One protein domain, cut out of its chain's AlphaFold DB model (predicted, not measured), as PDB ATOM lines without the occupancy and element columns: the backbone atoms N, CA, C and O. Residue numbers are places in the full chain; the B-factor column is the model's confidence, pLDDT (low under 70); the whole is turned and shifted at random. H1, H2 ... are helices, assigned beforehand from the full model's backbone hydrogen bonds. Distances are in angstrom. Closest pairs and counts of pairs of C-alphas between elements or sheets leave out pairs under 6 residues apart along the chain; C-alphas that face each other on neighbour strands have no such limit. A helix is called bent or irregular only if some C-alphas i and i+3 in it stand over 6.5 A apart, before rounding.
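AT A GLANCE: This is residues 77 to 151, 611 to 632 and 642 to 723 of the 1073 residues of the protein "Extracellular matrix-binding ebh, putative" of Babesia ovata (UniProt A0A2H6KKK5). One very long helix, H1, makes the spine of a thin rod, and the shorter helices H2, H3, H5, H6 and H7 pack on it one after another, from near its last residues back to its first. H2, H3, H5 and H7 run roughly back along H1, H6 meets H1 near its own first residue, Val 695, and points away from it, H4 is off the spine, and residues 718 to 723 of H7 stick out free. The printed part has 179 residues with seven named helices, H1 to H7 in chain order, and no named strand; the class is all helix. The whole is extended, with a radius of gyration of the C-alphas of 31.5 A and spans of 111 by 26 by 22 A.

IN THESE COORDINATES: H1, residues 84 to 149, begins at C-alpha 84 (51.936, 155.810, 136.086), ends at C-alpha 149 (105.561, 149.349, 216.171) and is 96.6 A long. H2 is residues 616 to 627, 16.9 A. H3, residues 645 to 654, 12.6 A, is irregular: C-alphas 647 and 650 are 8.5 A apart. H4 is residues 657 to 660, H5 residues 674 to 684, 15.2 A, and H6 residues 695 to 700. H7, residues 704 to 723, 28.0 A, ends at C-alpha 723 (37.970, 162.787, 132.551); it is neither bent nor irregular, but only just: C-alphas 705 and 708 are 6.2 A apart.

HOW THE PARTS SIT: H1 is the hub and touches five helices, each with a part of its length alone. Residues 84 to 92 touch H7, closest at the C-alphas of Asn 88 and Pro 709, 5.1 A, at a shallow tilt of 27 degrees, opposite ways. Residues 95 to 102 touch H6, about perpendicular at 79 degrees; the closest C-alphas, of Leu 99 and Val 695, are 6.2 A apart. Residues 109 to 124 touch H5, closest at the C-alphas of Ala 117 and Ala 678, 4.9 A, at a shallow tilt of 11 degrees, opposite ways. Residues 120 to 135 touch H3, with the C-alphas of Leu 128 and Tyr 651 closest at 5.1 A. Residues 135 to 147 touch H2, closest at the C-alphas of Ile 143 and Ile 620, 5.9 A, at a shallow tilt of 34 degrees, only just short of steep. H4 and H1 are apart. In H1, H2 and H6 every O i to N i+4 pair is within hydrogen-bond range; in H3 it is 3 of 6, in H5 5 of 7, in H7 15 of 16, and H4 is too short for such a pair.

THE WHOLE: The C-alphas farthest apart, of Gly 151 and Leu 723, are 111.0 A apart. Residues 152 to 610 are not printed, a gap of 13.6 A between C-alphas 151 and 611; residues 633 to 641 are not printed, a gap of 6.7 A between C-alphas 632 and 642. The link from H4 to H5, residues 661 to 673, is long. The mean pLDDT of the printed part is 80.3, and 20 residues are under 70, among them residues 660 to 666.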
ATOM      1  N   THR A  77      47.489 147.874 136.211       77.19
ATOM      2  CA  THR A  77      48.430 147.161 137.104       77.19
ATOM      3  C   THR A  77      49.215 146.041 136.408       77.19
ATOM      4  O   THR A  77      49.988 145.323 137.043       77.19
ATOM      5  N   ASP A  78      49.000 145.837 135.108       73.00
ATOM      6  CA  ASP A  78      49.575 144.738 134.337       73.00
ATOM      7  C   ASP A  78      51.103 144.855 134.244       73.00
ATOM      8  O   ASP A  78      51.639 145.894 133.862       73.00
ATOM      9  N   LYS A  79      51.814 143.749 134.488       59.38
ATOM     10  CA  LYS A  79      53.288 143.713 134.583       59.38
ATOM     11  C   LYS A  79      54.047 144.158 133.320       59.38
ATOM     12  O   LYS A  79      55.233 144.442 133.422       59.38
ATOM     13  N   GLY A  80      53.407 144.174 132.146       65.75
ATOM     14  CA  GLY A  80      54.053 144.518 130.870       65.75
ATOM     15  C   GLY A  80      53.968 145.996 130.469       65.75
ATOM     16  O   GLY A  80      54.745 146.434 129.629       65.75
ATOM     17  N   SER A  81      53.026 146.759 131.032       69.94
ATOM     18  CA  SER A  81      52.863 148.203 130.791       69.94
ATOM     19  C   SER A  81      51.955 148.793 131.883       69.94
ATOM     20  O   SER A  81      50.778 149.075 131.634       69.94
ATOM     21  N   PRO A  82      52.449 148.864 133.127       77.00
ATOM     22  CA  PRO A  82      51.681 149.407 134.238       77.00
ATOM     23  C   PRO A  82      51.484 150.918 134.092       77.00
ATOM     24  O   PRO A  82      52.320 151.634 133.535       77.00
ATOM     25  N   GLY A  83      50.356 151.401 134.604       82.69
ATOM     26  CA  GLY A  83      50.018 152.815 134.600       82.69
ATOM     27  C   GLY A  83      50.917 153.621 135.545       82.69
ATOM     28  O   GLY A  83      51.435 153.083 136.531       82.69
ATOM     29  N   PRO A  84      51.075 154.933 135.295       82.62
ATOM     30  CA  PRO A  84      51.936 155.810 136.086       82.62
ATOM     31  C   PRO A  84      51.573 155.827 137.577       82.62
ATOM     32  O   PRO A  84      52.470 155.939 138.411       82.62
ATOM     33  N   ILE A  85      50.295 155.668 137.941       84.94
ATOM     34  CA  ILE A  85      49.875 155.616 139.351       84.94
ATOM     35  C   ILE A  85      50.450 154.376 140.042       84.94
ATOM     36  O   ILE A  85      51.004 154.481 141.135       84.94
ATOM     37  N   TYR A  86      50.353 153.211 139.396       84.06
ATOM     38  CA  TYR A  86      50.834 151.953 139.962       84.06
ATOM     39  C   TYR A  86      52.361 151.934 140.092       84.06
ATOM     40  O   TYR A  86      52.867 151.568 141.150       84.06
ATOM     41  N   GLU A  87      53.099 152.378 139.070       84.06
ATOM     42  CA  GLU A  87      54.571 152.409 139.118       84.06
ATOM     43  C   GLU A  87      55.104 153.322 140.227       84.06
ATOM     44  O   GLU A  87      55.988 152.942 140.999       84.06
ATOM     45  N   ASN A  88      54.518 154.515 140.369       83.75
ATOM     46  CA  ASN A  88      54.920 155.452 141.414       83.75
ATOM     47  C   ASN A  88      54.538 154.945 142.815       83.75
ATOM     48  O   ASN A  88      55.335 155.067 143.745       83.75
ATOM     49  N   ALA A  89      53.367 154.317 142.975       83.25
ATOM     50  CA  ALA A  89      52.949 153.718 144.244       83.25
ATOM     51  C   ALA A  89      53.826 152.518 144.638       83.25
ATOM     52  O   ALA A  89      54.224 152.386 145.797       83.25
ATOM     53  N   LYS A  90      54.178 151.665 143.671       84.38
ATOM     54  CA  LYS A  90      55.090 150.536 143.869       84.38
ATOM     55  C   LYS A  90      56.480 151.018 144.280       84.38
ATOM     56  O   LYS A  90      57.013 150.530 145.273       84.38
ATOM     57  N   THR A  91      57.015 152.025 143.589       83.69
ATOM     58  CA  THR A  91      58.310 152.643 143.920       83.69
ATOM     59  C   THR A  91      58.314 153.223 145.338       83.69
ATOM     60  O   THR A  91      59.254 152.983 146.095       83.69
ATOM     61  N   LEU A  92      57.250 153.937 145.737       83.81
ATOM     62  CA  LEU A  92      57.088 154.448 147.105       83.81
ATOM     63  C   LEU A  92      57.134 153.318 148.140       83.81
ATOM     64  O   LEU A  92      57.851 153.426 149.135       83.81
ATOM     65  N   ASN A  93      56.398 152.232 147.897       83.81
ATOM     66  CA  ASN A  93      56.356 151.085 148.797       83.81
ATOM     67  C   ASN A  93      57.725 150.396 148.915       83.81
ATOM     68  O   ASN A  93      58.186 150.143 150.025       83.81
ATOM     69  N   GLU A  94      58.409 150.141 147.798       84.44
ATOM     70  CA  GLU A  94      59.735 149.511 147.799       84.44
ATOM     71  C   GLU A  94      60.754 150.352 148.584       84.44
ATOM     72  O   GLU A  94      61.440 149.832 149.466       84.44
ATOM     73  N   LYS A  95      60.798 151.671 148.349       82.25
ATOM     74  CA  LYS A  95      61.698 152.584 149.073       82.25
ATOM     75  C   LYS A  95      61.358 152.689 150.561       82.25
ATOM     76  O   LYS A  95      62.269 152.690 151.393       82.25
ATOM     77  N   ALA A  96      60.072 152.728 150.914       82.00
ATOM     78  CA  ALA A  96      59.629 152.728 152.307       82.00
ATOM     79  C   ALA A  96      60.021 151.431 153.034       82.00
ATOM     80  O   ALA A  96      60.487 151.481 154.172       82.00
ATOM     81  N   GLN A  97      59.899 150.275 152.374       84.56
ATOM     82  CA  GLN A  97      60.308 148.985 152.933       84.56
ATOM     83  C   GLN A  97      61.821 148.905 153.161       84.56
ATOM     84  O   GLN A  97      62.249 148.439 154.219       84.56
ATOM     85  N   THR A  98      62.635 149.399 152.221       83.56
ATOM     86  CA  THR A  98      64.094 149.482 152.395       83.56
ATOM     87  C   THR A  98      64.469 150.348 153.600       83.56
ATOM     88  O   THR A  98      65.278 149.923 154.424       83.56
ATOM     89  N   LEU A  99      63.847 151.523 153.750       84.19
ATOM     90  CA  LEU A  99      64.115 152.422 154.874       84.19
ATOM     91  C   LEU A  99      63.667 151.823 156.218       84.19
ATOM     92  O   LEU A  99      64.402 151.894 157.201       84.19
ATOM     93  N   LEU A 100      62.491 151.189 156.257       84.94
ATOM     94  CA  LEU A 100      61.983 150.525 157.458       84.94
ATOM     95  C   LEU A 100      62.897 149.379 157.903       84.94
ATOM     96  O   LEU A 100      63.131 149.219 159.100       84.94
ATOM     97  N   LYS A 101      63.415 148.586 156.958       86.19
ATOM     98  CA  LYS A 101      64.365 147.515 157.266       86.19
ATOM     99  C   LYS A 101      65.650 148.081 157.871       86.19
ATOM    100  O   LYS A 101      66.038 147.645 158.944       86.19
ATOM    101  N   ALA A 102      66.236 149.106 157.253       83.88
ATOM    102  CA  ALA A 102      67.442 149.747 157.775       83.88
ATOM    103  C   ALA A 102      67.240 150.332 159.182       83.88
ATOM    104  O   ALA A 102      68.105 150.182 160.039       83.88
ATOM    105  N   ALA A 103      66.076 150.933 159.453       83.12
ATOM    106  CA  ALA A 103      65.740 151.433 160.784       83.12
ATOM    107  C   ALA A 103      65.612 150.309 161.829       83.12
ATOM    108  O   ALA A 103      66.050 150.481 162.966       83.12
ATOM    109  N   LYS A 104      65.038 149.156 161.456       86.56
ATOM    110  CA  LYS A 104      64.964 147.976 162.333       86.56
ATOM    111  C   LYS A 104      66.348 147.398 162.616       86.56
ATOM    112  O   LYS A 104      66.667 147.162 163.777       86.56
ATOM    113  N   ASP A 105      67.159 147.230 161.576       85.44
ATOM    114  CA  ASP A 105      68.509 146.678 161.682       85.44
ATOM    115  C   ASP A 105      69.401 147.597 162.544       85.44
ATOM    116  O   ASP A 105      70.105 147.120 163.432       85.44
ATOM    117  N   ALA A 106      69.304 148.923 162.365       86.88
ATOM    118  CA  ALA A 106      70.013 149.904 163.193       86.88
ATOM    119  C   ALA A 106      69.546 149.876 164.654       86.88
ATOM    120  O   ALA A 106      70.369 149.868 165.566       86.88
ATOM    121  N   LYS A 107      68.229 149.805 164.898       87.81
ATOM    122  CA  LYS A 107      67.689 149.674 166.257       87.81
ATOM    123  C   LYS A 107      68.251 148.433 166.954       87.81
ATOM    124  O   LYS A 107      68.719 148.540 168.082       87.81
ATOM    125  N   GLN A 108      68.237 147.285 166.277       88.38
ATOM    126  CA  GLN A 108      68.746 146.035 166.837       88.38
ATOM    127  C   GLN A 108      70.248 146.119 167.139       88.38
ATOM    128  O   GLN A 108      70.677 145.696 168.209       88.38
ATOM    129  N   ALA A 109      71.044 146.696 166.233       87.19
ATOM    130  CA  ALA A 109      72.478 146.889 166.446       87.19
ATOM    131  C   ALA A 109      72.769 147.833 167.628       87.19
ATOM    132  O   ALA A 109      73.636 147.543 168.452       87.19
ATOM    133  N   VAL A 110      72.009 148.928 167.762       87.81
ATOM    134  CA  VAL A 110      72.097 149.838 168.915       87.81
ATOM    135  C   VAL A 110      71.733 149.122 170.216       87.81
ATOM    136  O   VAL A 110      72.479 149.240 171.181       87.81
ATOM    137  N   GLU A 111      70.640 148.354 170.262       87.12
ATOM    138  CA  GLU A 111      70.234 147.595 171.459       87.12
ATOM    139  C   GLU A 111      71.319 146.603 171.911       87.12
ATOM    140  O   GLU A 111      71.621 146.501 173.106       87.12
ATOM    141  N   LEU A 112      71.948 145.911 170.959       87.12
ATOM    142  CA  LEU A 112      73.019 144.948 171.220       87.12
ATOM    143  C   LEU A 112      74.273 145.647 171.769       87.12
ATOM    144  O   LEU A 112      74.777 145.268 172.825       87.12
ATOM    145  N   ASN A 113      74.707 146.737 171.132       89.00
ATOM    146  CA  ASN A 113      75.880 147.503 171.566       89.00
ATOM    147  C   ASN A 113      75.655 148.250 172.894       89.00
ATOM    148  O   ASN A 113      76.575 148.356 173.702       89.00
ATOM    149  N   VAL A 114      74.433 148.721 173.175       88.94
ATOM    150  CA  VAL A 114      74.063 149.266 174.496       88.94
ATOM    151  C   VAL A 114      74.166 148.182 175.565       88.94
ATOM    152  O   VAL A 114      74.671 148.443 176.656       88.94
ATOM    153  N   THR A 115      73.741 146.956 175.254       87.19
ATOM    154  CA  THR A 115      73.870 145.818 176.172       87.19
ATOM    155  C   THR A 115      75.340 145.499 176.457       87.19
ATOM    156  O   THR A 115      75.705 145.346 177.622       87.19
ATOM    157  N   GLU A 116      76.203 145.473 175.434       85.50
ATOM    158  CA  GLU A 116      77.657 145.308 175.610       85.50
ATOM    159  C   GLU A 116      78.262 146.428 176.474       85.50
ATOM    160  O   GLU A 116      79.054 146.160 177.382       85.50
ATOM    161  N   ALA A 117      77.861 147.684 176.250       87.44
ATOM    162  CA  ALA A 117      78.323 148.817 177.050       87.44
ATOM    163  C   ALA A 117      77.880 148.710 178.519       87.44
ATOM    164  O   ALA A 117      78.687 148.934 179.422       87.44
ATOM    165  N   LEU A 118      76.633 148.304 178.784       88.12
ATOM    166  CA  LEU A 118      76.139 148.064 180.144       88.12
ATOM    167  C   LEU A 118      76.895 146.919 180.832       88.12
ATOM    168  O   LEU A 118      77.250 147.037 182.005       88.12
ATOM    169  N   GLN A 119      77.208 145.839 180.113       87.94
ATOM    170  CA  GLN A 119      78.044 144.755 180.638       87.94
ATOM    171  C   GLN A 119      79.458 145.240 180.985       87.94
ATOM    172  O   GLN A 119      79.990 144.865 182.030       87.94
ATOM    173  N   ALA A 120      80.048 146.117 180.168       86.50
ATOM    174  CA  ALA A 120      81.340 146.733 180.467       86.50
ATOM    175  C   ALA A 120      81.292 147.612 181.733       86.50
ATOM    176  O   ALA A 120      82.250 147.604 182.506       86.50
ATOM    177  N   VAL A 121      80.176 148.312 181.993       87.19
ATOM    178  CA  VAL A 121      79.955 149.055 183.252       87.19
ATOM    179  C   VAL A 121      79.891 148.105 184.448       87.19
ATOM    180  O   VAL A 121      80.548 148.356 185.456       87.19
ATOM    181  N   VAL A 122      79.153 146.996 184.342       86.88
ATOM    182  CA  VAL A 122      79.066 145.988 185.416       86.88
ATOM    183  C   VAL A 122      80.436 145.367 185.703       86.88
ATOM    184  O   VAL A 122      80.816 145.200 186.861       86.88
ATOM    185  N   ALA A 123      81.212 145.054 184.662       86.12
ATOM    186  CA  ALA A 123      82.569 144.537 184.817       86.12
ATOM    187  C   ALA A 123      83.495 145.552 185.513       86.12
ATOM    188  O   ALA A 123      84.224 145.173 186.428       86.12
ATOM    189  N   MET A 124      83.412 146.832 185.133       90.69
ATOM    190  CA  MET A 124      84.157 147.925 185.766       90.69
ATOM    191  C   MET A 124      83.789 148.102 187.245       90.69
ATOM    192  O   MET A 124      84.676 148.278 188.075       90.69
ATOM    193  N   ASP A 125      82.501 148.053 187.592       86.56
ATOM    194  CA  ASP A 125      82.041 148.163 188.983       86.56
ATOM    195  C   ASP A 125      82.606 147.027 189.852       86.56
ATOM    196  O   ASP A 125      83.134 147.265 190.940       86.56
ATOM    197  N   ASN A 126      82.583 145.792 189.344       87.56
ATOM    198  CA  ASN A 126      83.130 144.634 190.051       87.56
ATOM    199  C   ASN A 126      84.645 144.746 190.284       87.56
ATOM    200  O   ASN A 126      85.123 144.488 191.393       87.56
ATOM    201  N   THR A 127      85.412 145.142 189.266       88.06
ATOM    202  CA  THR A 127      86.872 145.265 189.383       88.06
ATOM    203  C   THR A 127      87.288 146.462 190.233       88.06
ATOM    204  O   THR A 127      88.216 146.339 191.034       88.06
ATOM    205  N   LEU A 128      86.558 147.580 190.165       87.69
ATOM    206  CA  LEU A 128      86.755 148.722 191.060       87.69
ATOM    207  C   LEU A 128      86.503 148.336 192.523       87.69
ATOM    208  O   LEU A 128      87.299 148.683 193.395       87.69
ATOM    209  N   LYS A 129      85.439 147.574 192.808       88.25
ATOM    210  CA  LYS A 129      85.170 147.048 194.158       88.25
ATOM    211  C   LYS A 129      86.302 146.153 194.664       88.25
ATOM    212  O   LYS A 129      86.657 146.241 195.839       88.25
ATOM    213  N   MET A 130      86.890 145.324 193.799       85.19
ATOM    214  CA  MET A 130      88.052 144.497 194.148       85.19
ATOM    215  C   MET A 130      89.299 145.337 194.459       85.19
ATOM    216  O   MET A 130      89.971 145.072 195.458       85.19
ATOM    217  N   ASP A 131      89.594 146.357 193.653       85.56
ATOM    218  CA  ASP A 131      90.715 147.275 193.899       85.56
ATOM    219  C   ASP A 131      90.520 148.039 195.217       85.56
ATOM    220  O   ASP A 131      91.405 148.032 196.075       85.56
ATOM    221  N   LEU A 132      89.321 148.584 195.455       86.06
ATOM    222  CA  LEU A 132      88.963 149.252 196.712       86.06
ATOM    223  C   LEU A 132      89.079 148.319 197.924       86.06
ATOM    224  O   LEU A 132      89.568 148.731 198.976       86.06
ATOM    225  N   PHE A 133      88.661 147.058 197.792       86.62
ATOM    226  CA  PHE A 133      88.820 146.058 198.847       86.62
ATOM    227  C   PHE A 133      90.299 145.795 199.162       86.62
ATOM    228  O   PHE A 133      90.684 145.744 200.333       86.62
ATOM    229  N   ASN A 134      91.143 145.679 198.135       85.00
ATOM    230  CA  ASN A 134      92.579 145.479 198.308       85.00
ATOM    231  C   ASN A 134      93.254 146.693 198.955       85.00
ATOM    232  O   ASN A 134      94.019 146.510 199.904       85.00
ATOM    233  N   VAL A 135      92.937 147.912 198.506       85.31
ATOM    234  CA  VAL A 135      93.414 149.165 199.115       85.31
ATOM    235  C   VAL A 135      93.005 149.230 200.582       85.31
ATOM    236  O   VAL A 135      93.861 149.418 201.446       85.31
ATOM    237  N   LYS A 136      91.726 148.976 200.888       85.06
ATOM    238  CA  LYS A 136      91.219 148.924 202.266       85.06
ATOM    239  C   LYS A 136      92.020 147.941 203.118       85.06
ATOM    240  O   LYS A 136      92.432 148.293 204.220       85.06
ATOM    241  N   ARG A 137      92.274 146.731 202.612       84.38
ATOM    242  CA  ARG A 137      93.050 145.713 203.331       84.38
ATOM    243  C   ARG A 137      94.487 146.168 203.596       84.38
ATOM    244  O   ARG A 137      94.981 145.962 204.698       84.38
ATOM    245  N   GLN A 138      95.152 146.785 202.619       83.06
ATOM    246  CA  GLN A 138      96.526 147.271 202.790       83.06
ATOM    247  C   GLN A 138      96.606 148.433 203.781       83.06
ATOM    248  O   GLN A 138      97.476 148.425 204.645       83.06
ATOM    249  N   VAL A 139      95.653 149.370 203.742       81.88
ATOM    250  CA  VAL A 139      95.541 150.441 204.745       81.88
ATOM    251  C   VAL A 139      95.325 149.851 206.141       81.88
ATOM    252  O   VAL A 139      96.015 150.239 207.077       81.88
ATOM    253  N   GLN A 140      94.431 148.865 206.289       82.06
ATOM    254  CA  GLN A 140      94.199 148.185 207.569       82.06
ATOM    255  C   GLN A 140      95.463 147.499 208.107       82.06
ATOM    256  O   GLN A 140      95.779 147.646 209.285       82.06
ATOM    257  N   LEU A 141      96.207 146.790 207.252       82.25
ATOM    258  CA  LEU A 141      97.471 146.150 207.628       82.25
ATOM    259  C   LEU A 141      98.559 147.179 207.966       82.25
ATOM    260  O   LEU A 141      99.267 147.023 208.957       82.25
ATOM    261  N   GLY A 142      98.678 148.246 207.173       83.38
ATOM    262  CA  GLY A 142      99.630 149.331 207.391       83.38
ATOM    263  C   GLY A 142      99.395 150.055 208.717       83.38
ATOM    264  O   GLY A 142     100.338 150.231 209.485       83.38
ATOM    265  N   ILE A 143      98.138 150.399 209.014       80.12
ATOM    266  CA  ILE A 143      97.724 150.975 210.300       80.12
ATOM    267  C   ILE A 143      98.014 149.996 211.442       80.12
ATOM    268  O   ILE A 143      98.575 150.407 212.455       80.12
ATOM    269  N   GLY A 144      97.698 148.706 211.269       80.12
ATOM    270  CA  GLY A 144      97.997 147.669 212.259       80.12
ATOM    271  C   GLY A 144      99.485 147.596 212.614       80.12
ATOM    272  O   GLY A 144      99.837 147.594 213.790       80.12
ATOM    273  N   ASN A 145     100.366 147.641 211.613       79.81
ATOM    274  CA  ASN A 145     101.817 147.634 211.821       79.81
ATOM    275  C   ASN A 145     102.330 148.909 212.515       79.81
ATOM    276  O   ASN A 145     103.214 148.825 213.365       79.81
ATOM    277  N   VAL A 146     101.793 150.090 212.175       79.12
ATOM    278  CA  VAL A 146     102.141 151.359 212.849       79.12
ATOM    279  C   VAL A 146     101.759 151.295 214.327       79.12
ATOM    280  O   VAL A 146     102.581 151.601 215.190       79.12
ATOM    281  N   ILE A 147     100.539 150.839 214.608       74.31
ATOM    282  CA  ILE A 147      99.993 150.670 215.955       74.31
ATOM    283  C   ILE A 147     100.853 149.703 216.796       74.31
ATOM    284  O   ILE A 147     101.156 150.010 217.951       74.31
ATOM    285  N   ASP A 148     101.296 148.582 216.220       74.56
ATOM    286  CA  ASP A 148     102.166 147.606 216.894       74.56
ATOM    287  C   ASP A 148     103.596 148.150 217.114       74.56
ATOM    288  O   ASP A 148     104.140 148.077 218.216       74.56
ATOM    289  N   SER A 149     104.191 148.801 216.104       74.06
ATOM    290  CA  SER A 149     105.561 149.349 216.171       74.06
ATOM    291  C   SER A 149     105.735 150.518 217.150       74.06
ATOM    292  O   SER A 149     106.781 150.637 217.789       74.06
ATOM    293  N   LEU A 150     104.708 151.362 217.305       72.19
ATOM    294  CA  LEU A 150     104.676 152.445 218.294       72.19
ATOM    295  C   LEU A 150     104.312 151.933 219.697       72.19
ATOM    296  O   LEU A 150     104.252 152.722 220.639       72.19
ATOM    297  N   GLY A 151     104.069 150.624 219.844       64.38
ATOM    298  CA  GLY A 151     103.726 149.987 221.109       64.38
ATOM    299  C   GLY A 151     102.365 150.418 221.651       64.38
ATOM    300  O   GLY A 151     102.130 150.299 222.847       64.38
ATOM    301  N   HIS A 611     103.558 162.542 219.495       75.81
ATOM    302  CA  HIS A 611     104.511 163.401 218.799       75.81
ATOM    303  C   HIS A 611     103.927 163.870 217.451       75.81
ATOM    304  O   HIS A 611     103.511 163.036 216.643       75.81
ATOM    305  N   PRO A 612     103.896 165.181 217.156       70.19
ATOM    306  CA  PRO A 612     103.131 165.706 216.026       70.19
ATOM    307  C   PRO A 612     103.647 165.259 214.649       70.19
ATOM    308  O   PRO A 612     102.873 165.269 213.700       70.19
ATOM    309  N   THR A 613     104.920 164.863 214.529       69.50
ATOM    310  CA  THR A 613     105.555 164.503 213.241       69.50
ATOM    311  C   THR A 613     106.055 163.061 213.140       69.50
ATOM    312  O   THR A 613     106.503 162.646 212.080       69.50
ATOM    313  N   THR A 614     106.033 162.306 214.238       74.25
ATOM    314  CA  THR A 614     106.526 160.909 214.287       74.25
ATOM    315  C   THR A 614     105.661 160.017 215.177       74.25
ATOM    316  O   THR A 614     106.014 158.874 215.447       74.25
ATOM    317  N   GLY A 615     104.573 160.569 215.715       75.31
ATOM    318  CA  GLY A 615     103.608 159.853 216.533       75.31
ATOM    319  C   GLY A 615     102.495 159.256 215.682       75.31
ATOM    320  O   GLY A 615     102.485 159.349 214.453       75.31
ATOM    321  N   LEU A 616     101.513 158.674 216.363       79.81
ATOM    322  CA  LEU A 616     100.481 157.829 215.769       79.81
ATOM    323  C   LEU A 616      99.731 158.506 214.616       79.81
ATOM    324  O   LEU A 616      99.536 157.900 213.568       79.81
ATOM    325  N   LYS A 617      99.343 159.772 214.799       79.12
ATOM    326  CA  LYS A 617      98.601 160.527 213.784       79.12
ATOM    327  C   LYS A 617      99.403 160.665 212.483       79.12
ATOM    328  O   LYS A 617      98.893 160.315 211.426       79.12
ATOM    329  N   SER A 618     100.658 161.105 212.578       78.31
ATOM    330  CA  SER A 618     101.498 161.373 211.405       78.31
ATOM    331  C   SER A 618     101.884 160.093 210.649       78.31
ATOM    332  O   SER A 618     101.889 160.087 209.421       78.31
ATOM    333  N   GLU A 619     102.147 158.987 211.354       79.62
ATOM    334  CA  GLU A 619     102.464 157.698 210.715       79.62
ATOM    335  C   GLU A 619     101.228 157.026 210.084       79.62
ATOM    336  O   GLU A 619     101.343 156.385 209.038       79.62
ATOM    337  N   ILE A 620     100.029 157.204 210.659       81.06
ATOM    338  CA  ILE A 620      98.773 156.757 210.032       81.06
ATOM    339  C   ILE A 620      98.480 157.572 208.769       81.06
ATOM    340  O   ILE A 620      98.178 156.978 207.736       81.06
ATOM    341  N   GLU A 621      98.599 158.901 208.833       79.56
ATOM    342  CA  GLU A 621      98.430 159.787 207.670       79.56
ATOM    343  C   GLU A 621      99.376 159.369 206.533       79.56
ATOM    344  O   GLU A 621      98.936 159.162 205.406       79.56
ATOM    345  N   LYS A 622     100.639 159.060 206.850       81.50
ATOM    346  CA  LYS A 622     101.608 158.535 205.880       81.50
ATOM    347  C   LYS A 622     101.186 157.197 205.251       81.50
ATOM    348  O   LYS A 622     101.385 157.001 204.056       81.50
ATOM    349  N   LYS A 623     100.592 156.271 206.013       82.31
ATOM    350  CA  LYS A 623     100.088 154.989 205.472       82.31
ATOM    351  C   LYS A 623      98.857 155.157 204.587       82.31
ATOM    352  O   LYS A 623      98.683 154.396 203.635       82.31
ATOM    353  N   VAL A 624      98.013 156.137 204.897       78.56
ATOM    354  CA  VAL A 624      96.877 156.518 204.053       78.56
ATOM    355  C   VAL A 624      97.388 157.114 202.738       78.56
ATOM    356  O   VAL A 624      96.990 156.638 201.673       78.56
ATOM    357  N   ASP A 625      98.350 158.036 202.800       79.62
ATOM    358  CA  ASP A 625      98.989 158.634 201.622       79.62
ATOM    359  C   ASP A 625      99.700 157.592 200.739       79.62
ATOM    360  O   ASP A 625      99.626 157.664 199.515       79.62
ATOM    361  N   GLU A 626     100.364 156.593 201.337       81.19
ATOM    362  CA  GLU A 626     101.079 155.520 200.621       81.19
ATOM    363  C   GLU A 626     100.152 154.590 199.815       81.19
ATOM    364  O   GLU A 626     100.562 154.048 198.785       81.19
ATOM    365  N   HIS A 627      98.919 154.363 200.275       80.94
ATOM    366  CA  HIS A 627      98.010 153.379 199.674       80.94
ATOM    367  C   HIS A 627      96.840 153.997 198.906       80.94
ATOM    368  O   HIS A 627      96.335 153.370 197.971       80.94
ATOM    369  N   ILE A 628      96.419 155.207 199.264       76.81
ATOM    370  CA  ILE A 628      95.328 155.920 198.595       76.81
ATOM    371  C   ILE A 628      95.899 157.017 197.695       76.81
ATOM    372  O   ILE A 628      95.523 157.066 196.527       76.81
ATOM    373  N   GLY A 629      96.846 157.815 198.193       75.81
ATOM    374  CA  GLY A 629      97.453 158.951 197.495       75.81
ATOM    375  C   GLY A 629      97.389 160.241 198.315       75.81
ATOM    376  O   GLY A 629      96.644 160.310 199.285       75.81
ATOM    377  N   GLN A 630      98.169 161.252 197.924       73.62
ATOM    378  CA  GLN A 630      98.240 162.538 198.633       73.62
ATOM    379  C   GLN A 630      97.121 163.501 198.215       73.62
ATOM    380  O   GLN A 630      96.663 163.485 197.064       73.62
ATOM    381  N   ASP A 631      96.750 164.381 199.144       64.38
ATOM    382  CA  ASP A 631      95.911 165.548 198.875       64.38
ATOM    383  C   ASP A 631      96.625 166.543 197.938       64.38
ATOM    384  O   ASP A 631      97.839 166.750 198.015       64.38
ATOM    385  N   ASP A 632      95.870 167.167 197.031       59.81
ATOM    386  CA  ASP A 632      96.385 168.196 196.116       59.81
ATOM    387  C   ASP A 632      96.750 169.478 196.908       59.81
ATOM    388  O   ASP A 632      95.961 169.916 197.755       59.81
ATOM    389  N   LYS A 642      94.851 162.586 194.766       68.06
ATOM    390  CA  LYS A 642      95.575 162.013 193.625       68.06
ATOM    391  C   LYS A 642      95.784 160.517 193.846       68.06
ATOM    392  O   LYS A 642      96.786 160.111 194.428       68.06
ATOM    393  N   ILE A 643      94.843 159.712 193.360       72.94
ATOM    394  CA  ILE A 643      94.894 158.256 193.529       72.94
ATOM    395  C   ILE A 643      96.092 157.610 192.819       72.94
ATOM    396  O   ILE A 643      96.512 158.045 191.745       72.94
ATOM    397  N   ILE A 644      96.668 156.584 193.447       74.50
ATOM    398  CA  ILE A 644      97.860 155.887 192.950       74.50
ATOM    399  C   ILE A 644      97.445 154.796 191.952       74.50
ATOM    400  O   ILE A 644      96.903 153.762 192.344       74.50
ATOM    401  N   ASP A 645      97.760 154.994 190.669       71.88
ATOM    402  CA  ASP A 645      97.343 154.115 189.561       71.88
ATOM    403  C   ASP A 645      97.703 152.628 189.769       71.88
ATOM    404  O   ASP A 645      96.934 151.745 189.390       71.88
ATOM    405  N   THR A 646      98.831 152.317 190.425       78.06
ATOM    406  CA  THR A 646      99.251 150.924 190.694       78.06
ATOM    407  C   THR A 646      98.297 150.177 191.623       78.06
ATOM    408  O   THR A 646      98.179 148.955 191.531       78.06
ATOM    409  N   ASN A 647      97.583 150.891 192.496       82.75
ATOM    410  CA  ASN A 647      96.648 150.296 193.450       82.75
ATOM    411  C   ASN A 647      95.241 150.106 192.855       82.75
ATOM    412  O   ASN A 647      94.419 149.413 193.446       82.75
ATOM    413  N   PHE A 648      95.001 150.663 191.662       86.50
ATOM    414  CA  PHE A 648      93.752 150.581 190.898       86.50
ATOM    415  C   PHE A 648      93.986 149.988 189.499       86.50
ATOM    416  O   PHE A 648      93.419 150.438 188.499       86.50
ATOM    417  N   THR A 649      94.876 148.993 189.410       83.31
ATOM    418  CA  THR A 649      95.321 148.413 188.133       83.31
ATOM    419  C   THR A 649      94.166 147.775 187.351       83.31
ATOM    420  O   THR A 649      94.146 147.869 186.122       83.31
ATOM    421  N   ASN A 650      93.183 147.166 188.029       85.06
ATOM    422  CA  ASN A 650      92.055 146.530 187.347       85.06
ATOM    423  C   ASN A 650      91.074 147.584 186.816       85.06
ATOM    424  O   ASN A 650      90.672 147.516 185.654       85.06
ATOM    425  N   TYR A 651      90.762 148.605 187.618       85.25
ATOM    426  CA  TYR A 651      89.961 149.746 187.176       85.25
ATOM    427  C   TYR A 651      90.605 150.478 185.983       85.25
ATOM    428  O   TYR A 651      89.914 150.806 185.014       85.25
ATOM    429  N   ASN A 652      91.938 150.627 185.977       85.06
ATOM    430  CA  ASN A 652      92.675 151.258 184.875       85.06
ATOM    431  C   ASN A 652      92.558 150.492 183.534       85.06
ATOM    432  O   ASN A 652      92.759 151.068 182.465       85.06
ATOM    433  N   GLY A 653      92.202 149.201 183.564       84.12
ATOM    434  CA  GLY A 653      91.894 148.410 182.366       84.12
ATOM    435  C   GLY A 653      90.552 148.770 181.711       84.12
ATOM    436  O   GLY A 653      90.400 148.644 180.492       84.12
ATOM    437  N   HIS A 654      89.589 149.262 182.494       87.62
ATOM    438  CA  HIS A 654      88.267 149.667 182.007       87.62
ATOM    439  C   HIS A 654      88.229 151.129 181.562       87.62
ATOM    440  O   HIS A 654      87.625 151.425 180.528       87.62
ATOM    441  N   VAL A 655      88.899 152.016 182.305       86.19
ATOM    442  CA  VAL A 655      89.060 153.441 181.990       86.19
ATOM    443  C   VAL A 655      90.488 153.860 182.334       86.19
ATOM    444  O   VAL A 655      90.868 153.869 183.501       86.19
ATOM    445  N   LYS A 656      91.272 154.245 181.323       83.88
ATOM    446  CA  LYS A 656      92.656 154.690 181.513       83.88
ATOM    447  C   LYS A 656      92.704 156.071 182.159       83.88
ATOM    448  O   LYS A 656      92.423 157.085 181.513       83.88
ATOM    449  N   GLN A 657      93.096 156.113 183.425       74.81
ATOM    450  CA  GLN A 657      93.075 157.308 184.266       74.81
ATOM    451  C   GLN A 657      94.055 158.389 183.794       74.81
ATOM    452  O   GLN A 657      93.786 159.582 183.921       74.81
ATOM    453  N   GLU A 658      95.182 158.017 183.181       72.94
ATOM    454  CA  GLU A 658      96.113 158.997 182.617       72.94
ATOM    455  C   GLU A 658      95.553 159.712 181.379       72.94
ATOM    456  O   GLU A 658      95.976 160.825 181.062       72.94
ATOM    457  N   LYS A 659      94.587 159.092 180.691       74.00
ATOM    458  CA  LYS A 659      93.944 159.634 179.488       74.00
ATOM    459  C   LYS A 659      92.660 160.404 179.790       74.00
ATOM    460  O   LYS A 659      92.267 161.223 178.969       74.00
ATOM    461  N   SER A 660      92.051 160.218 180.964       67.56
ATOM    462  CA  SER A 660      90.825 160.921 181.371       67.56
ATOM    463  C   SER A 660      91.055 162.338 181.914       67.56
ATOM    464  O   SER A 660      90.111 163.120 181.990       67.56
ATOM    465  N   LYS A 661      92.299 162.710 182.257       66.56
ATOM    466  CA  LYS A 661      92.629 163.999 182.907       66.56
ATOM    467  C   LYS A 661      92.322 165.247 182.066       66.56
ATOM    468  O   LYS A 661      92.142 166.312 182.642       66.56
ATOM    469  N   ASN A 662      92.228 165.110 180.741       67.31
ATOM    470  CA  ASN A 662      91.993 166.215 179.797       67.31
ATOM    471  C   ASN A 662      90.743 166.002 178.922       67.31
ATOM    472  O   ASN A 662      90.648 166.569 177.829       67.31
ATOM    473  N   VAL A 663      89.813 165.149 179.367       67.56
ATOM    474  CA  VAL A 663      88.580 164.865 178.627       67.56
ATOM    475  C   VAL A 663      87.501 165.881 179.002       67.56
ATOM    476  O   VAL A 663      87.152 166.042 180.169       67.56
ATOM    477  N   THR A 664      86.973 166.565 177.997       69.56
ATOM    478  CA  THR A 664      85.794 167.424 178.030       69.56
ATOM    479  C   THR A 664      84.657 166.754 177.254       69.56
ATOM    480  O   THR A 664      84.837 165.716 176.615       69.56
ATOM    481  N   VAL A 665      83.462 167.347 177.293       68.88
ATOM    482  CA  VAL A 665      82.305 166.863 176.514       68.88
ATOM    483  C   VAL A 665      82.599 166.856 175.004       68.88
ATOM    484  O   VAL A 665      82.041 166.039 174.279       68.88
ATOM    485  N   ASP A 666      83.520 167.708 174.548       69.19
ATOM    486  CA  ASP A 666      83.830 167.909 173.130       69.19
ATOM    487  C   ASP A 666      84.919 166.971 172.582       69.19
ATOM    488  O   ASP A 666      85.214 167.038 171.392       69.19
ATOM    489  N   ASN A 667      85.556 166.140 173.419       73.12
ATOM    490  CA  ASN A 667      86.695 165.306 173.004       73.12
ATOM    491  C   ASN A 667      86.684 163.889 173.624       73.12
ATOM    492  O   ASN A 667      87.739 163.292 173.890       73.12
ATOM    493  N   LEU A 668      85.476 163.369 173.878       72.44
ATOM    494  CA  LEU A 668      85.211 162.067 174.503       72.44
ATOM    495  C   LEU A 668      85.898 160.893 173.783       72.44
ATOM    496  O   LEU A 668      86.205 159.892 174.428       72.44
ATOM    497  N   GLU A 669      86.213 161.017 172.489       70.31
ATOM    498  CA  GLU A 669      86.974 160.031 171.708       70.31
ATOM    499  C   GLU A 669      88.401 159.783 172.229       70.31
ATOM    500  O   GLU A 669      89.015 158.765 171.911       70.31
ATOM    501  N   ASN A 670      88.935 160.682 173.061       77.62
ATOM    502  CA  ASN A 670      90.242 160.507 173.695       77.62
ATOM    503  C   ASN A 670      90.204 159.586 174.924       77.62
ATOM    504  O   ASN A 670      91.266 159.210 175.436       77.62
ATOM    505  N   LEU A 671      89.012 159.206 175.401       79.12
ATOM    506  CA  LEU A 671      88.867 158.200 176.448       79.12
ATOM    507  C   LEU A 671      89.333 156.837 175.929       79.12
ATOM    508  O   LEU A 671      88.928 156.369 174.870       79.12
ATOM    509  N   GLN A 672      90.178 156.170 176.710       80.50
ATOM    510  CA  GLN A 672      90.706 154.850 176.378       80.50
ATOM    511  C   GLN A 672      90.331 153.841 177.456       80.50
ATOM    512  O   GLN A 672      90.328 154.165 178.642       80.50
ATOM    513  N   GLY A 673      90.060 152.608 177.040       84.56
ATOM    514  CA  GLY A 673      89.676 151.512 177.926       84.56
ATOM    515  C   GLY A 673      88.519 150.707 177.343       84.56
ATOM    516  O   GLY A 673      87.950 151.073 176.315       84.56
ATOM    517  N   GLN A 674      88.183 149.596 177.988       86.00
ATOM    518  CA  GLN A 674      87.125 148.700 177.511       86.00
ATOM    519  C   GLN A 674      85.747 149.380 177.465       86.00
ATOM    520  O   GLN A 674      84.985 149.140 176.532       86.00
ATOM    521  N   LEU A 675      85.442 150.256 178.430       87.44
ATOM    522  CA  LEU A 675      84.147 150.935 178.500       87.44
ATOM    523  C   LEU A 675      83.980 152.007 177.399       87.44
ATOM    524  O   LEU A 675      82.995 151.934 176.667       87.44
ATOM    525  N   PRO A 676      84.930 152.945 177.193       87.00
ATOM    526  CA  PRO A 676      84.876 153.876 176.062       87.00
ATOM    527  C   PRO A 676      84.783 153.187 174.693       87.00
ATOM    528  O   PRO A 676      84.035 153.644 173.834       87.00
ATOM    529  N   LEU A 677      85.480 152.057 174.504       85.31
ATOM    530  CA  LEU A 677      85.394 151.265 173.271       85.31
ATOM    531  C   LEU A 677      83.991 150.679 173.054       85.31
ATOM    532  O   LEU A 677      83.455 150.780 171.953       85.31
ATOM    533  N   ALA A 678      83.381 150.096 174.091       86.62
ATOM    534  CA  ALA A 678      82.029 149.542 174.005       86.62
ATOM    535  C   ALA A 678      80.971 150.626 173.729       86.62
ATOM    536  O   ALA A 678      80.053 150.409 172.943       86.62
ATOM    537  N   ILE A 679      81.132 151.819 174.313       84.94
ATOM    538  CA  ILE A 679      80.262 152.972 174.042       84.94
ATOM    539  C   ILE A 679      80.452 153.479 172.602       84.94
ATOM    540  O   ILE A 679      79.466 153.751 171.920       84.94
ATOM    541  N   GLY A 680      81.693 153.556 172.108       83.25
ATOM    542  CA  GLY A 680      82.000 153.993 170.739       83.25
ATOM    543  C   GLY A 680      81.319 153.142 169.662       83.25
ATOM    544  O   GLY A 680      80.744 153.684 168.717       83.25
ATOM    545  N   LYS A 681      81.251 151.817 169.860       86.62
ATOM    546  CA  LYS A 681      80.545 150.895 168.950       86.62
ATOM    547  C   LYS A 681      79.063 151.224 168.747       86.62
ATOM    548  O   LYS A 681      78.517 150.936 167.684       86.62
ATOM    549  N   ILE A 682      78.391 151.838 169.724       84.81
ATOM    550  CA  ILE A 682      76.981 152.246 169.576       84.81
ATOM    551  C   ILE A 682      76.842 153.247 168.420       84.81
ATOM    552  O   ILE A 682      75.918 153.134 167.617       84.81
ATOM    553  N   SER A 683      77.780 154.189 168.313       81.25
ATOM    554  CA  SER A 683      77.833 155.155 167.216       81.25
ATOM    555  C   SER A 683      78.337 154.507 165.924       81.25
ATOM    556  O   SER A 683      77.689 154.617 164.882       81.25
ATOM    557  N   ASP A 684      79.467 153.800 165.992       82.19
ATOM    558  CA  ASP A 684      80.193 153.339 164.803       82.19
ATOM    559  C   ASP A 684      79.521 152.149 164.103       82.19
ATOM    560  O   ASP A 684      79.471 152.077 162.873       82.19
ATOM    561  N   GLU A 685      78.976 151.213 164.879       84.06
ATOM    562  CA  GLU A 685      78.359 149.985 164.372       84.06
ATOM    563  C   GLU A 685      76.828 150.058 164.428       84.06
ATOM    564  O   GLU A 685      76.158 149.601 163.501       84.06
ATOM    565  N   GLY A 686      76.261 150.693 165.462       82.75
ATOM    566  CA  GLY A 686      74.807 150.797 165.644       82.75
ATOM    567  C   GLY A 686      74.101 151.573 164.527       82.75
ATOM    568  O   GLY A 686      72.986 151.230 164.137       82.75
ATOM    569  N   LEU A 687      74.762 152.583 163.951       83.38
ATOM    570  CA  LEU A 687      74.207 153.404 162.864       83.38
ATOM    571  C   LEU A 687      74.650 152.965 161.464       83.38
ATOM    572  O   LEU A 687      74.176 153.509 160.461       83.38
ATOM    573  N   LYS A 688      75.512 151.950 161.370       84.62
ATOM    574  CA  LYS A 688      76.043 151.437 160.104       84.62
ATOM    575  C   LYS A 688      74.962 151.028 159.087       84.62
ATOM    576  O   LYS A 688      75.152 151.345 157.910       84.62
ATOM    577  N   PRO A 689      73.804 150.443 159.473       86.38
ATOM    578  CA  PRO A 689      72.751 150.081 158.517       86.38
ATOM    579  C   PRO A 689      72.177 151.259 157.710       86.38
ATOM    580  O   PRO A 689      71.656 151.051 156.615       86.38
ATOM    581  N   PHE A 690      72.312 152.503 158.186       81.56
ATOM    582  CA  PHE A 690      71.931 153.695 157.415       81.56
ATOM    583  C   PHE A 690      72.965 154.099 156.353       81.56
ATOM    584  O   PHE A 690      72.641 154.853 155.435       81.56
ATOM    585  N   GLY A 691      74.203 153.608 156.455       75.62
ATOM    586  CA  GLY A 691      75.284 153.842 155.496       75.62
ATOM    587  C   GLY A 691      75.339 152.839 154.340       75.62
ATOM    588  O   GLY A 691      76.077 153.068 153.384       75.62
ATOM    589  N   GLU A 692      74.567 151.753 154.401       73.75
ATOM    590  CA  GLU A 692      74.623 150.629 153.460       73.75
ATOM    591  C   GLU A 692      73.394 150.584 152.519       73.75
ATOM    592  O   GLU A 692      72.383 151.258 152.727       73.75
ATOM    593  N   ASN A 693      73.475 149.783 151.447       66.19
ATOM    594  CA  ASN A 693      72.341 149.384 150.591       66.19
ATOM    595  C   ASN A 693      71.464 150.521 150.012       66.19
ATOM    596  O   ASN A 693      70.252 150.365 149.875       66.19
ATOM    597  N   GLY A 694      72.048 151.675 149.662       66.81
ATOM    598  CA  GLY A 694      71.315 152.791 149.035       66.81
ATOM    599  C   GLY A 694      70.320 153.512 149.961       66.81
ATOM    600  O   GLY A 694      69.543 154.360 149.510       66.81
ATOM    601  N   VAL A 695      70.340 153.207 151.264       78.31
ATOM    602  CA  VAL A 695      69.545 153.893 152.298       78.31
ATOM    603  C   VAL A 695      70.043 155.322 152.470       78.31
ATOM    604  O   VAL A 695      69.240 156.253 152.505       78.31
ATOM    605  N   LYS A 696      71.368 155.506 152.473       76.75
ATOM    606  CA  LYS A 696      72.012 156.821 152.499       76.75
ATOM    607  C   LYS A 696      71.573 157.690 151.321       76.75
ATOM    608  O   LYS A 696      71.239 158.850 151.520       76.75
ATOM    609  N   ASP A 697      71.481 157.118 150.123       73.38
ATOM    610  CA  ASP A 697      71.001 157.836 148.937       73.38
ATOM    611  C   ASP A 697      69.512 158.181 149.043       73.38
ATOM    612  O   ASP A 697      69.103 159.275 148.670       73.38
ATOM    613  N   THR A 698      68.704 157.284 149.618       74.56
ATOM    614  CA  THR A 698      67.269 157.508 149.872       74.56
ATOM    615  C   THR A 698      67.035 158.628 150.896       74.56
ATOM    616  O   THR A 698      66.152 159.464 150.704       74.56
ATOM    617  N   LEU A 699      67.854 158.686 151.951       73.06
ATOM    618  CA  LEU A 699      67.833 159.744 152.967       73.06
ATOM    619  C   LEU A 699      68.368 161.077 152.424       73.06
ATOM    620  O   LEU A 699      67.764 162.119 152.667       73.06
ATOM    621  N   ASN A 700      69.452 161.048 151.643       72.25
ATOM    622  CA  ASN A 700      70.077 162.236 151.049       72.25
ATOM    623  C   ASN A 700      69.240 162.848 149.921       72.25
ATOM    624  O   ASN A 700      69.199 164.068 149.780       72.25
ATOM    625  N   ALA A 701      68.535 162.024 149.141       68.44
ATOM    626  CA  ALA A 701      67.525 162.493 148.193       68.44
ATOM    627  C   ALA A 701      66.347 163.188 148.910       68.44
ATOM    628  O   ALA A 701      65.588 163.943 148.292       68.44
ATOM    629  N   GLY A 702      66.209 162.980 150.225       64.75
ATOM    630  CA  GLY A 702      65.323 163.728 151.107       64.75
ATOM    631  C   GLY A 702      63.865 163.673 150.668       64.75
ATOM    632  O   GLY A 702      63.368 162.645 150.199       64.75
ATOM    633  N   ALA A 703      63.178 164.815 150.788       59.97
ATOM    634  CA  ALA A 703      61.769 164.957 150.429       59.97
ATOM    635  C   ALA A 703      61.460 164.436 149.015       59.97
ATOM    636  O   ALA A 703      60.410 163.834 148.828       59.97
ATOM    637  N   THR A 704      62.375 164.582 148.044       73.19
ATOM    638  CA  THR A 704      62.120 164.252 146.629       73.19
ATOM    639  C   THR A 704      61.773 162.783 146.379       73.19
ATOM    640  O   THR A 704      60.945 162.508 145.514       73.19
ATOM    641  N   THR A 705      62.302 161.848 147.181       78.12
ATOM    642  CA  THR A 705      62.009 160.408 147.037       78.12
ATOM    643  C   THR A 705      60.534 160.089 147.276       78.12
ATOM    644  O   THR A 705      59.987 159.185 146.650       78.12
ATOM    645  N   PHE A 706      59.873 160.849 148.151       79.50
ATOM    646  CA  PHE A 706      58.466 160.641 148.484       79.50
ATOM    647  C   PHE A 706      57.558 161.700 147.848       79.50
ATOM    648  O   PHE A 706      56.457 161.382 147.406       79.50
ATOM    649  N   THR A 707      58.015 162.951 147.737       80.50
ATOM    650  CA  THR A 707      57.212 164.061 147.210       80.50
ATOM    651  C   THR A 707      57.047 164.016 145.700       80.50
ATOM    652  O   THR A 707      55.974 164.385 145.227       80.50
ATOM    653  N   VAL A 708      58.043 163.553 144.933       82.56
ATOM    654  CA  VAL A 708      57.932 163.484 143.466       82.56
ATOM    655  C   VAL A 708      56.929 162.407 143.040       82.56
ATOM    656  O   VAL A 708      55.965 162.767 142.360       82.56
ATOM    657  N   PRO A 709      57.034 161.134 143.482       84.25
ATOM    658  CA  PRO A 709      56.029 160.127 143.143       84.25
ATOM    659  C   PRO A 709      54.631 160.495 143.654       84.25
ATOM    660  O   PRO A 709      53.647 160.327 142.936       84.25
ATOM    661  N   PHE A 710      54.525 161.068 144.860       82.88
ATOM    662  CA  PHE A 710      53.248 161.546 145.398       82.88
ATOM    663  C   PHE A 710      52.663 162.703 144.575       82.88
ATOM    664  O   PHE A 710      51.461 162.738 144.315       82.88
ATOM    665  N   GLY A 711      53.503 163.636 144.123       84.75
ATOM    666  CA  GLY A 711      53.119 164.734 143.239       84.75
ATOM    667  C   GLY A 711      52.625 164.247 141.877       84.75
ATOM    668  O   GLY A 711      51.617 164.753 141.379       84.75
ATOM    669  N   ILE A 712      53.272 163.224 141.312       86.25
ATOM    670  CA  ILE A 712      52.836 162.573 140.070       86.25
ATOM    671  C   ILE A 712      51.486 161.884 140.286       86.25
ATOM    672  O   ILE A 712      50.546 162.179 139.556       86.25
ATOM    673  N   ILE A 713      51.333 161.064 141.332       85.62
ATOM    674  CA  ILE A 713      50.054 160.409 141.660       85.62
ATOM    675  C   ILE A 713      48.937 161.446 141.834       85.62
ATOM    676  O   ILE A 713      47.857 161.293 141.269       85.62
ATOM    677  N   LYS A 714      49.194 162.537 142.564       86.31
ATOM    678  CA  LYS A 714      48.233 163.632 142.746       86.31
ATOM    679  C   LYS A 714      47.840 164.281 141.415       86.31
ATOM    680  O   LYS A 714      46.670 164.607 141.224       86.31
ATOM    681  N   THR A 715      48.798 164.469 140.510       86.19
ATOM    682  CA  THR A 715      48.562 165.040 139.177       86.19
ATOM    683  C   THR A 715      47.713 164.100 138.322       86.19
ATOM    684  O   THR A 715      46.675 164.518 137.817       86.19
ATOM    685  N   GLU A 716      48.081 162.820 138.251       87.00
ATOM    686  CA  GLU A 716      47.357 161.782 137.507       87.00
ATOM    687  C   GLU A 716      45.918 161.596 138.017       87.00
ATOM    688  O   GLU A 716      44.976 161.515 137.226       87.00
ATOM    689  N   LEU A 717      45.707 161.620 139.338       83.69
ATOM    690  CA  LEU A 717      44.369 161.619 139.940       83.69
ATOM    691  C   LEU A 717      43.574 162.883 139.578       83.69
ATOM    692  O   LEU A 717      42.365 162.815 139.354       83.69
ATOM    693  N   GLY A 718      44.243 164.035 139.484       82.31
ATOM    694  CA  GLY A 718      43.651 165.275 138.986       82.31
ATOM    695  C   GLY A 718      43.218 165.188 137.520       82.31
ATOM    696  O   GLY A 718      42.183 165.743 137.153       82.31
ATOM    697  N   GLU A 719      43.959 164.468 136.679       83.12
ATOM    698  CA  GLU A 719      43.583 164.214 135.284       83.12
ATOM    699  C   GLU A 719      42.415 163.230 135.167       83.12
ATOM    700  O   GLU A 719      41.470 163.506 134.430       83.12
ATOM    701  N   ILE A 720      42.398 162.154 135.962       84.19
ATOM    702  CA  ILE A 720      41.238 161.249 136.062       84.19
ATOM    703  C   ILE A 720      39.994 162.030 136.492       84.19
ATOM    704  O   ILE A 720      38.932 161.889 135.883       84.19
ATOM    705  N   LYS A 721      40.123 162.918 137.485       81.88
ATOM    706  CA  LYS A 721      39.029 163.798 137.911       81.88
ATOM    707  C   LYS A 721      38.482 164.624 136.744       81.88
ATOM    708  O   LYS A 721      37.267 164.717 136.600       81.88
ATOM    709  N   LYS A 722      39.336 165.169 135.869       80.31
ATOM    710  CA  LYS A 722      38.890 165.889 134.658       80.31
ATOM    711  C   LYS A 722      38.140 164.969 133.688       80.31
ATOM    712  O   LYS A 722      37.077 165.349 133.207       80.31
ATOM    713  N   LEU A 723      38.635 163.757 133.436       80.88
ATOM    714  CA  LEU A 723      37.970 162.787 132.551       80.88
ATOM    715  C   LEU A 723      36.577 162.380 133.059       80.88
ATOM    716  O   LEU A 723      35.678 162.109 132.262       80.88
TER     717      LEU A 723